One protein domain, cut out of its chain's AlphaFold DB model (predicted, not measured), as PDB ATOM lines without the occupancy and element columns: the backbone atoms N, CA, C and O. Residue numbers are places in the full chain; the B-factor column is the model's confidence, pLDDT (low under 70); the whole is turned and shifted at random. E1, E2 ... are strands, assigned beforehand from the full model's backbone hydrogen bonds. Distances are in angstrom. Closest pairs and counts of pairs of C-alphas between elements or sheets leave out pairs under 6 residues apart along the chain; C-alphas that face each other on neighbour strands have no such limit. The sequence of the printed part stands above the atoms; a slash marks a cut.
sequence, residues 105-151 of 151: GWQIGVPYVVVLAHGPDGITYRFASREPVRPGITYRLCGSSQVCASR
ATOM      1  N   GLY A 105     558.707 279.205 504.165       68.12
ATOM      2  CA  GLY A 105     558.970 279.620 502.782       68.12
ATOM      3  C   GLY A 105     558.254 278.804 501.686       68.12
ATOM      4  O   GLY A 105     558.644 278.909 500.518       68.12
ATOM      5  N   TRP A 106     557.266 277.969 502.026       75.44
ATOM      6  CA  TRP A 106     556.459 277.176 501.089       75.44
ATOM      7  C   TRP A 106     555.210 277.932 500.620       75.44
ATOM      8  O   TRP A 106     554.291 278.197 501.384       75.44
ATOM      9  N   GLN A 107     555.108 278.189 499.319       73.75
ATOM     10  CA  GLN A 107     553.906 278.780 498.743       73.75
ATOM     11  C   GLN A 107     552.846 277.702 498.510       73.75
ATOM     12  O   GLN A 107     553.076 276.716 497.802       73.75
ATOM     13  N   ILE A 108     551.658 277.912 499.079       78.88
ATOM     14  CA  ILE A 108     550.503 277.035 498.866       78.88
ATOM     15  C   ILE A 108     550.154 277.007 497.373       78.88
ATOM     16  O   ILE A 108     550.022 278.046 496.731       78.88
ATOM     17  N   GLY A 109     549.988 275.800 496.826       81.69
ATOM     18  CA  GLY A 109     549.614 275.589 495.424       81.69
ATOM     19  C   GLY A 109     550.767 275.711 494.424       81.69
ATOM     20  O   GLY A 109     550.537 275.558 493.225       81.69
ATOM     21  N   VAL A 110     551.999 275.944 494.885       86.12
ATOM     22  CA  VAL A 110     553.185 275.991 494.023       86.12
ATOM     23  C   VAL A 110     553.907 274.640 494.071       86.12
ATOM     24  O   VAL A 110     554.224 274.164 495.159       86.12
ATOM     25  N   PRO A 111     554.177 273.989 492.926       91.12
ATOM     26  CA  PRO A 111     554.995 272.781 492.889       91.12
ATOM     27  C   PRO A 111     556.481 273.108 493.089       91.12
ATOM     28  O   PRO A 111     556.966 274.138 492.621       91.12
ATOM     29  N   TYR A 112     557.225 272.207 493.735       88.75
ATOM     30  CA  TYR A 112     558.646 272.384 494.056       88.75
ATOM     31  C   TYR A 112     559.490 271.172 493.655       88.75
ATOM     32  O   TYR A 112     559.024 270.035 493.677       88.75
ATOM     33  N   VAL A 113     560.763 271.430 493.358       93.12
ATOM     34  CA  VAL A 113     561.834 270.433 493.287       93.12
ATOM     35  C   VAL A 113     562.624 270.483 494.584       93.12
ATOM     36  O   VAL A 113     562.998 271.562 495.047       93.12
ATOM     37  N   VAL A 114     562.882 269.315 495.166       90.88
ATOM     38  CA  VAL A 114     563.497 269.190 496.486       90.88
ATOM     39  C   VAL A 114     564.618 268.165 496.440       90.88
ATOM     40  O   VAL A 114     564.428 267.064 495.925       90.88
ATOM     41  N   VAL A 115     565.770 268.516 497.007       89.44
ATOM     42  CA  VAL A 115     566.900 267.599 497.184       89.44
ATOM     43  C   VAL A 115     567.147 267.415 498.672       89.44
ATOM     44  O   VAL A 115     567.243 268.392 499.417       89.44
ATOM     45  N   LEU A 116     567.255 266.160 499.106       87.12
ATOM     46  CA  LEU A 116     567.605 265.796 500.476       87.12
ATOM     47  C   LEU A 116     569.098 265.471 500.576       87.12
ATOM     48  O   LEU A 116     569.691 264.928 499.647       87.12
ATOM     49  N   ALA A 117     569.690 265.773 501.725       82.75
ATOM     50  CA  ALA A 117     571.011 265.305 502.131       82.75
ATOM     51  C   ALA A 117     570.916 264.650 503.508       82.75
ATOM     52  O   ALA A 117     569.936 264.841 504.228       82.75
ATOM     53  N   HIS A 118     571.943 263.903 503.905       84.94
ATOM     54  CA  HIS A 118     572.029 263.424 505.279       84.94
ATOM     55  C   HIS A 118     572.112 264.596 506.264       84.94
ATOM     56  O   HIS A 118     572.797 265.600 506.022       84.94
ATOM     57  N   GLY A 119     571.355 264.476 507.351       74.75
ATOM     58  CA  GLY A 119     571.398 265.420 508.456       74.75
ATOM     59  C   GLY A 119     572.550 265.099 509.414       74.75
ATOM     60  O   GLY A 119     573.015 263.958 509.462       74.75
ATOM     61  N   PRO A 120     573.054 266.097 510.154       63.22
ATOM     62  CA  PRO A 120     573.933 265.848 511.289       63.22
ATOM     63  C   PRO A 120     573.140 265.332 512.508       63.22
ATOM     64  O   PRO A 120     571.910 265.367 512.529       63.22
ATOM     65  N   ASP A 121     573.858 264.842 513.522       73.31
ATOM     66  CA  ASP A 121     573.362 264.667 514.899       73.31
ATOM     67  C   ASP A 121     572.052 263.875 515.067       73.31
ATOM     68  O   ASP A 121     571.140 264.260 515.796       73.31
ATOM     69  N   GLY A 122     571.965 262.712 514.418       64.19
ATOM     70  CA  GLY A 122     570.819 261.805 514.560       64.19
ATOM     71  C   GLY A 122     569.610 262.175 513.697       64.19
ATOM     72  O   GLY A 122     568.602 261.471 513.734       64.19
ATOM     73  N   ILE A 123     569.714 263.222 512.878       58.59
ATOM     74  CA  ILE A 123     568.731 263.540 511.844       58.59
ATOM     75  C   ILE A 123     569.068 262.731 510.587       58.59
ATOM     76  O   ILE A 123     570.068 262.986 509.920       58.59
ATOM     77  N   THR A 124     568.217 261.771 510.217       75.31
ATOM     78  CA  THR A 124     568.473 260.893 509.059       75.31
ATOM     79  C   THR A 124     568.607 261.680 507.750       75.31
ATOM     80  O   THR A 124     569.528 261.422 506.969       75.31
ATOM     81  N   TYR A 125     567.729 262.667 507.526       73.62
ATOM     82  CA  TYR A 125     567.712 263.505 506.324       73.62
ATOM     83  C   TYR A 125     567.366 264.962 506.640       73.62
ATOM     84  O   TYR A 125     566.541 265.243 507.504       73.62
ATOM     85  N   ARG A 126     567.946 265.884 505.871       77.56
ATOM     86  CA  ARG A 126     567.632 267.316 505.847       77.56
ATOM     87  C   ARG A 126     567.447 267.798 504.411       77.56
ATOM     88  O   ARG A 126     567.961 267.182 503.478       77.56
ATOM     89  N   PHE A 127     566.792 268.939 504.224       81.62
ATOM     90  CA  PHE A 127     566.777 269.596 502.918       81.62
ATOM     91  C   PHE A 127     568.178 270.116 502.565       81.62
ATOM     92  O   PHE A 127     568.808 270.837 503.341       81.62
ATOM     93  N   ALA A 128     568.667 269.731 501.389       83.56
ATOM     94  CA  ALA A 128     569.861 270.289 500.767       83.56
ATOM     95  C   ALA A 128     569.500 271.490 499.886       83.56
ATOM     96  O   ALA A 128     570.181 272.510 499.924       83.56
ATOM     97  N   SER A 129     568.408 271.379 499.125       83.31
ATOM     98  CA  SER A 129     567.852 272.476 498.335       83.31
ATOM     99  C   SER A 129     566.343 272.332 498.146       83.31
ATOM    100  O   SER A 129     565.776 271.239 498.256       83.31
ATOM    101  N   ARG A 130     565.696 273.463 497.856       87.00
ATOM    102  CA  ARG A 130     564.290 273.556 497.460       87.00
ATOM    103  C   ARG A 130     564.125 274.705 496.476       87.00
ATOM    104  O   ARG A 130     564.639 275.795 496.718       87.00
ATOM    105  N   GLU A 131     563.389 274.482 495.398       87.94
ATOM    106  CA  GLU A 131     563.121 275.518 494.398       87.94
ATOM    107  C   GLU A 131     561.726 275.333 493.793       87.94
ATOM    108  O   GLU A 131     561.355 274.196 493.489       87.94
ATOM    109  N   PRO A 132     560.947 276.410 493.581       91.81
ATOM    110  CA  PRO A 132     559.714 276.327 492.809       91.81
ATOM    111  C   PRO A 132     559.970 275.775 491.402       91.81
ATOM    112  O   PRO A 132     560.921 276.175 490.718       91.81
ATOM    113  N   VAL A 133     559.094 274.885 490.940       95.12
ATOM    114  CA  VAL A 133     559.091 274.422 489.550       95.12
ATOM    115  C   VAL A 133     558.727 275.601 488.658       95.12
ATOM    116  O   VAL A 133     557.699 276.257 488.833       95.12
ATOM    117  N   ARG A 134     559.580 275.869 487.672       94.12
ATOM    118  CA  ARG A 134     559.375 276.949 486.708       94.12
ATOM    119  C   ARG A 134     558.635 276.434 485.467       94.12
ATOM    120  O   ARG A 134     559.022 275.395 484.931       94.12
ATOM    121  N   PRO A 135     557.618 277.158 484.965       95.81
ATOM    122  CA  PRO A 135     556.949 276.809 483.715       95.81
ATOM    123  C   PRO A 135     557.928 276.734 482.539       95.81
ATOM    124  O   PRO A 135     558.820 277.574 482.414       95.81
ATOM    125  N   GLY A 136     557.754 275.733 481.673       95.38
ATOM    126  CA  GLY A 136     558.608 275.535 480.496       95.38
ATOM    127  C   GLY A 136     560.039 275.092 480.818       95.38
ATOM    128  O   GLY A 136     560.898 275.167 479.946       95.38
ATOM    129  N   ILE A 137     560.314 274.659 482.054       97.12
ATOM    130  CA  ILE A 137     561.586 274.051 482.443       97.12
ATOM    131  C   ILE A 137     561.370 272.562 482.685       97.12
ATOM    132  O   ILE A 137     560.534 272.163 483.495       97.12
ATOM    133  N   THR A 138     562.169 271.742 482.010       96.06
ATOM    134  CA  THR A 138     562.254 270.309 482.265       96.06
ATOM    135  C   THR A 138     563.302 270.066 483.341       96.06
ATOM    136  O   THR A 138     564.469 270.436 483.188       96.06
ATOM    137  N   TYR A 139     562.887 269.423 484.428       95.12
ATOM    138  CA  TYR A 139     563.768 269.003 485.510       95.12
ATOM    139  C   TYR A 139     564.069 267.514 485.363       95.12
ATOM    140  O   TYR A 139     563.162 266.713 485.150       95.12
ATOM    141  N   ARG A 140     565.344 267.137 485.458       95.25
ATOM    142  CA  ARG A 140     565.784 265.742 485.334       95.25
ATOM    143  C   ARG A 140     566.973 265.454 486.231       95.25
ATOM    144  O   ARG A 140     567.728 266.363 486.573       95.25
ATOM    145  N   LEU A 141     567.171 264.181 486.555       94.31
ATOM    146  CA  LEU A 141     568.401 263.733 487.193       94.31
ATOM    147  C   LEU A 141     569.551 263.770 486.182       94.31
ATOM    148  O   LEU A 141     569.453 263.225 485.082       94.31
ATOM    149  N   CYS A 142     570.633 264.432 486.565       92.38
ATOM    150  CA  CYS A 142     571.918 264.401 485.889       92.38
ATOM    151  C   CYS A 142     572.885 263.598 486.753       92.38
ATOM    152  O   CYS A 142     573.311 264.058 487.810       92.38
ATOM    153  N   GLY A 143     573.232 262.389 486.319       90.19
ATOM    154  CA  GLY A 143     574.039 261.482 487.134       90.19
ATOM    155  C   GLY A 143     573.243 260.875 488.294       90.19
ATOM    156  O   GLY A 143     572.034 260.679 488.187       90.19
ATOM    157  N   SER A 144     573.930 260.532 489.386       85.56
ATOM    158  CA  SER A 144     573.354 259.740 490.482       85.56
ATOM    159  C   SER A 144     572.630 260.551 491.559       85.56
ATOM    160  O   SER A 144     571.809 259.983 492.275       85.56
ATOM    161  N   SER A 145     572.913 261.850 491.703       82.81
ATOM    162  CA  SER A 145     572.396 262.643 492.833       82.81
ATOM    163  C   SER A 145     572.130 264.122 492.539       82.81
ATOM    164  O   SER A 145     571.718 264.853 493.438       82.81
ATOM    165  N   GLN A 146     572.329 264.589 491.303       89.81
ATOM    166  CA  GLN A 146     572.148 265.995 490.948       89.81
ATOM    167  C   GLN A 146     570.879 266.196 490.119       89.81
ATOM    168  O   GLN A 146     570.596 265.434 489.195       89.81
ATOM    169  N   VAL A 147     570.131 267.260 490.413       93.62
ATOM    170  CA  VAL A 147     569.015 267.704 489.573       93.62
ATOM    171  C   VAL A 147     569.497 268.803 488.631       93.62
ATOM    172  O   VAL A 147     570.108 269.779 489.059       93.62
ATOM    173  N   CYS A 148     569.203 268.649 487.345       93.06
ATOM    174  CA  CYS A 148     569.396 269.670 486.326       93.06
ATOM    175  C   CYS A 148     568.065 270.255 485.876       93.06
ATOM    176  O   CYS A 148     567.045 269.566 485.850       93.06
ATOM    177  N   ALA A 149     568.128 271.496 485.403       94.06
ATOM    178  CA  ALA A 149     567.034 272.206 484.764       94.06
ATOM    179  C   ALA A 149     567.442 272.620 483.342       94.06
ATOM    180  O   ALA A 149     568.501 273.219 483.158       94.06
ATOM    181  N   SER A 150     566.603 272.327 482.346       93.50
ATOM    182  CA  SER A 150     566.777 272.781 480.958       93.50
ATOM    183  C   SER A 150     565.474 273.346 480.392       93.50
ATOM    184  O   SER A 150     564.397 272.927 480.810       93.50
ATOM    185  N   ARG A 151     565.576 274.299 479.462       86.44
ATOM    186  CA  ARG A 151     564.444 274.772 478.647       86.44
ATOM    187  C   ARG A 151     564.202 273.838 477.474       86.44
ATOM    188  O   ARG A 151     565.213 273.302 476.969       86.44
TER     189      ARG A 151
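What this domain is: This is residues 105 to 151 of the 151 residues of an uncharacterized protein of Acidothermus cellulolyticus (strain ATCC 43068 / DSM 8971 / 11B) (UniProt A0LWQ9). Two strand hairpins, E1 with E2 and E3 with E4, make a loose, flat shape, with few close approaches between them. The chain folds back through residues 133 to 137, at the end away from both hairpin turns, and an unnamed tail, residues 105 to 111, leads into E1. The printed part has 47 residues with no named helix and four named strands, E1, E2, E3 and E4 along the chain, in two antiparallel sheets of two strands each, E1 - E2 and E3 - E4. The class is all strand, though under half of the residues, 23 of 47, are in named elements. The whole is loose, with a radius of gyration of the C-alphas of 12.7 A and spans of 39 by 30 by 9 A.

How they stand to each other: Strand E1, residues 112 to 117, and strand E2, residues 126 to 132, form a hairpin, antiparallel at 163 degrees between their directions. Across it N 113 and O 131 are within hydrogen-bond range at 2.8 A, and N 126 and O 117 at 2.8 A. The C-alphas of Tyr 112 and Pro 132 face each other at 4.3 A. Strand E3, residues 138 to 142, and strand E4, residues 146 to 150, form the other hairpin, antiparallel at 146 degrees. Here N 138 and O 150 are within hydrogen-bond range at 2.8 A, and N 142 and O 146 at 2.8 A. Between the hairpins, the closest C-alphas of E1 and E4 are those of Val 115 and Val 147, 7.9 A apart. E1 and E3 are only just apart, with their closest C-alphas at 8.1 A. E2 is apart from E3 and from E4.

Where its parts are: E1 begins at C-alpha 112, (558.646, 272.384, 494.056), and is 16.4 A from first to last C-alpha. E2, the longest strand by residues, is 17.7 A long and ends at C-alpha 132, (559.714, 276.327, 492.809). E3 is 11.9 A long. E4 is 13.2 A long and ends at C-alpha 150, (566.777, 272.781, 480.958).

The domain as a whole: The two C-alphas farthest apart, those of Asp 121 and Gly 136, are 39.0 A apart. The printed part has no cut and ends at Arg 151, the chain's last residue. The links from E2 to E3 and from E3 to E4 are tight, the link from E1 to E2 is short, and there is no long link. The mean pLDDT of the printed part is 85.3. It is under 70 at residue 105, residue 120 and residues 122 to 123 of this predicted model.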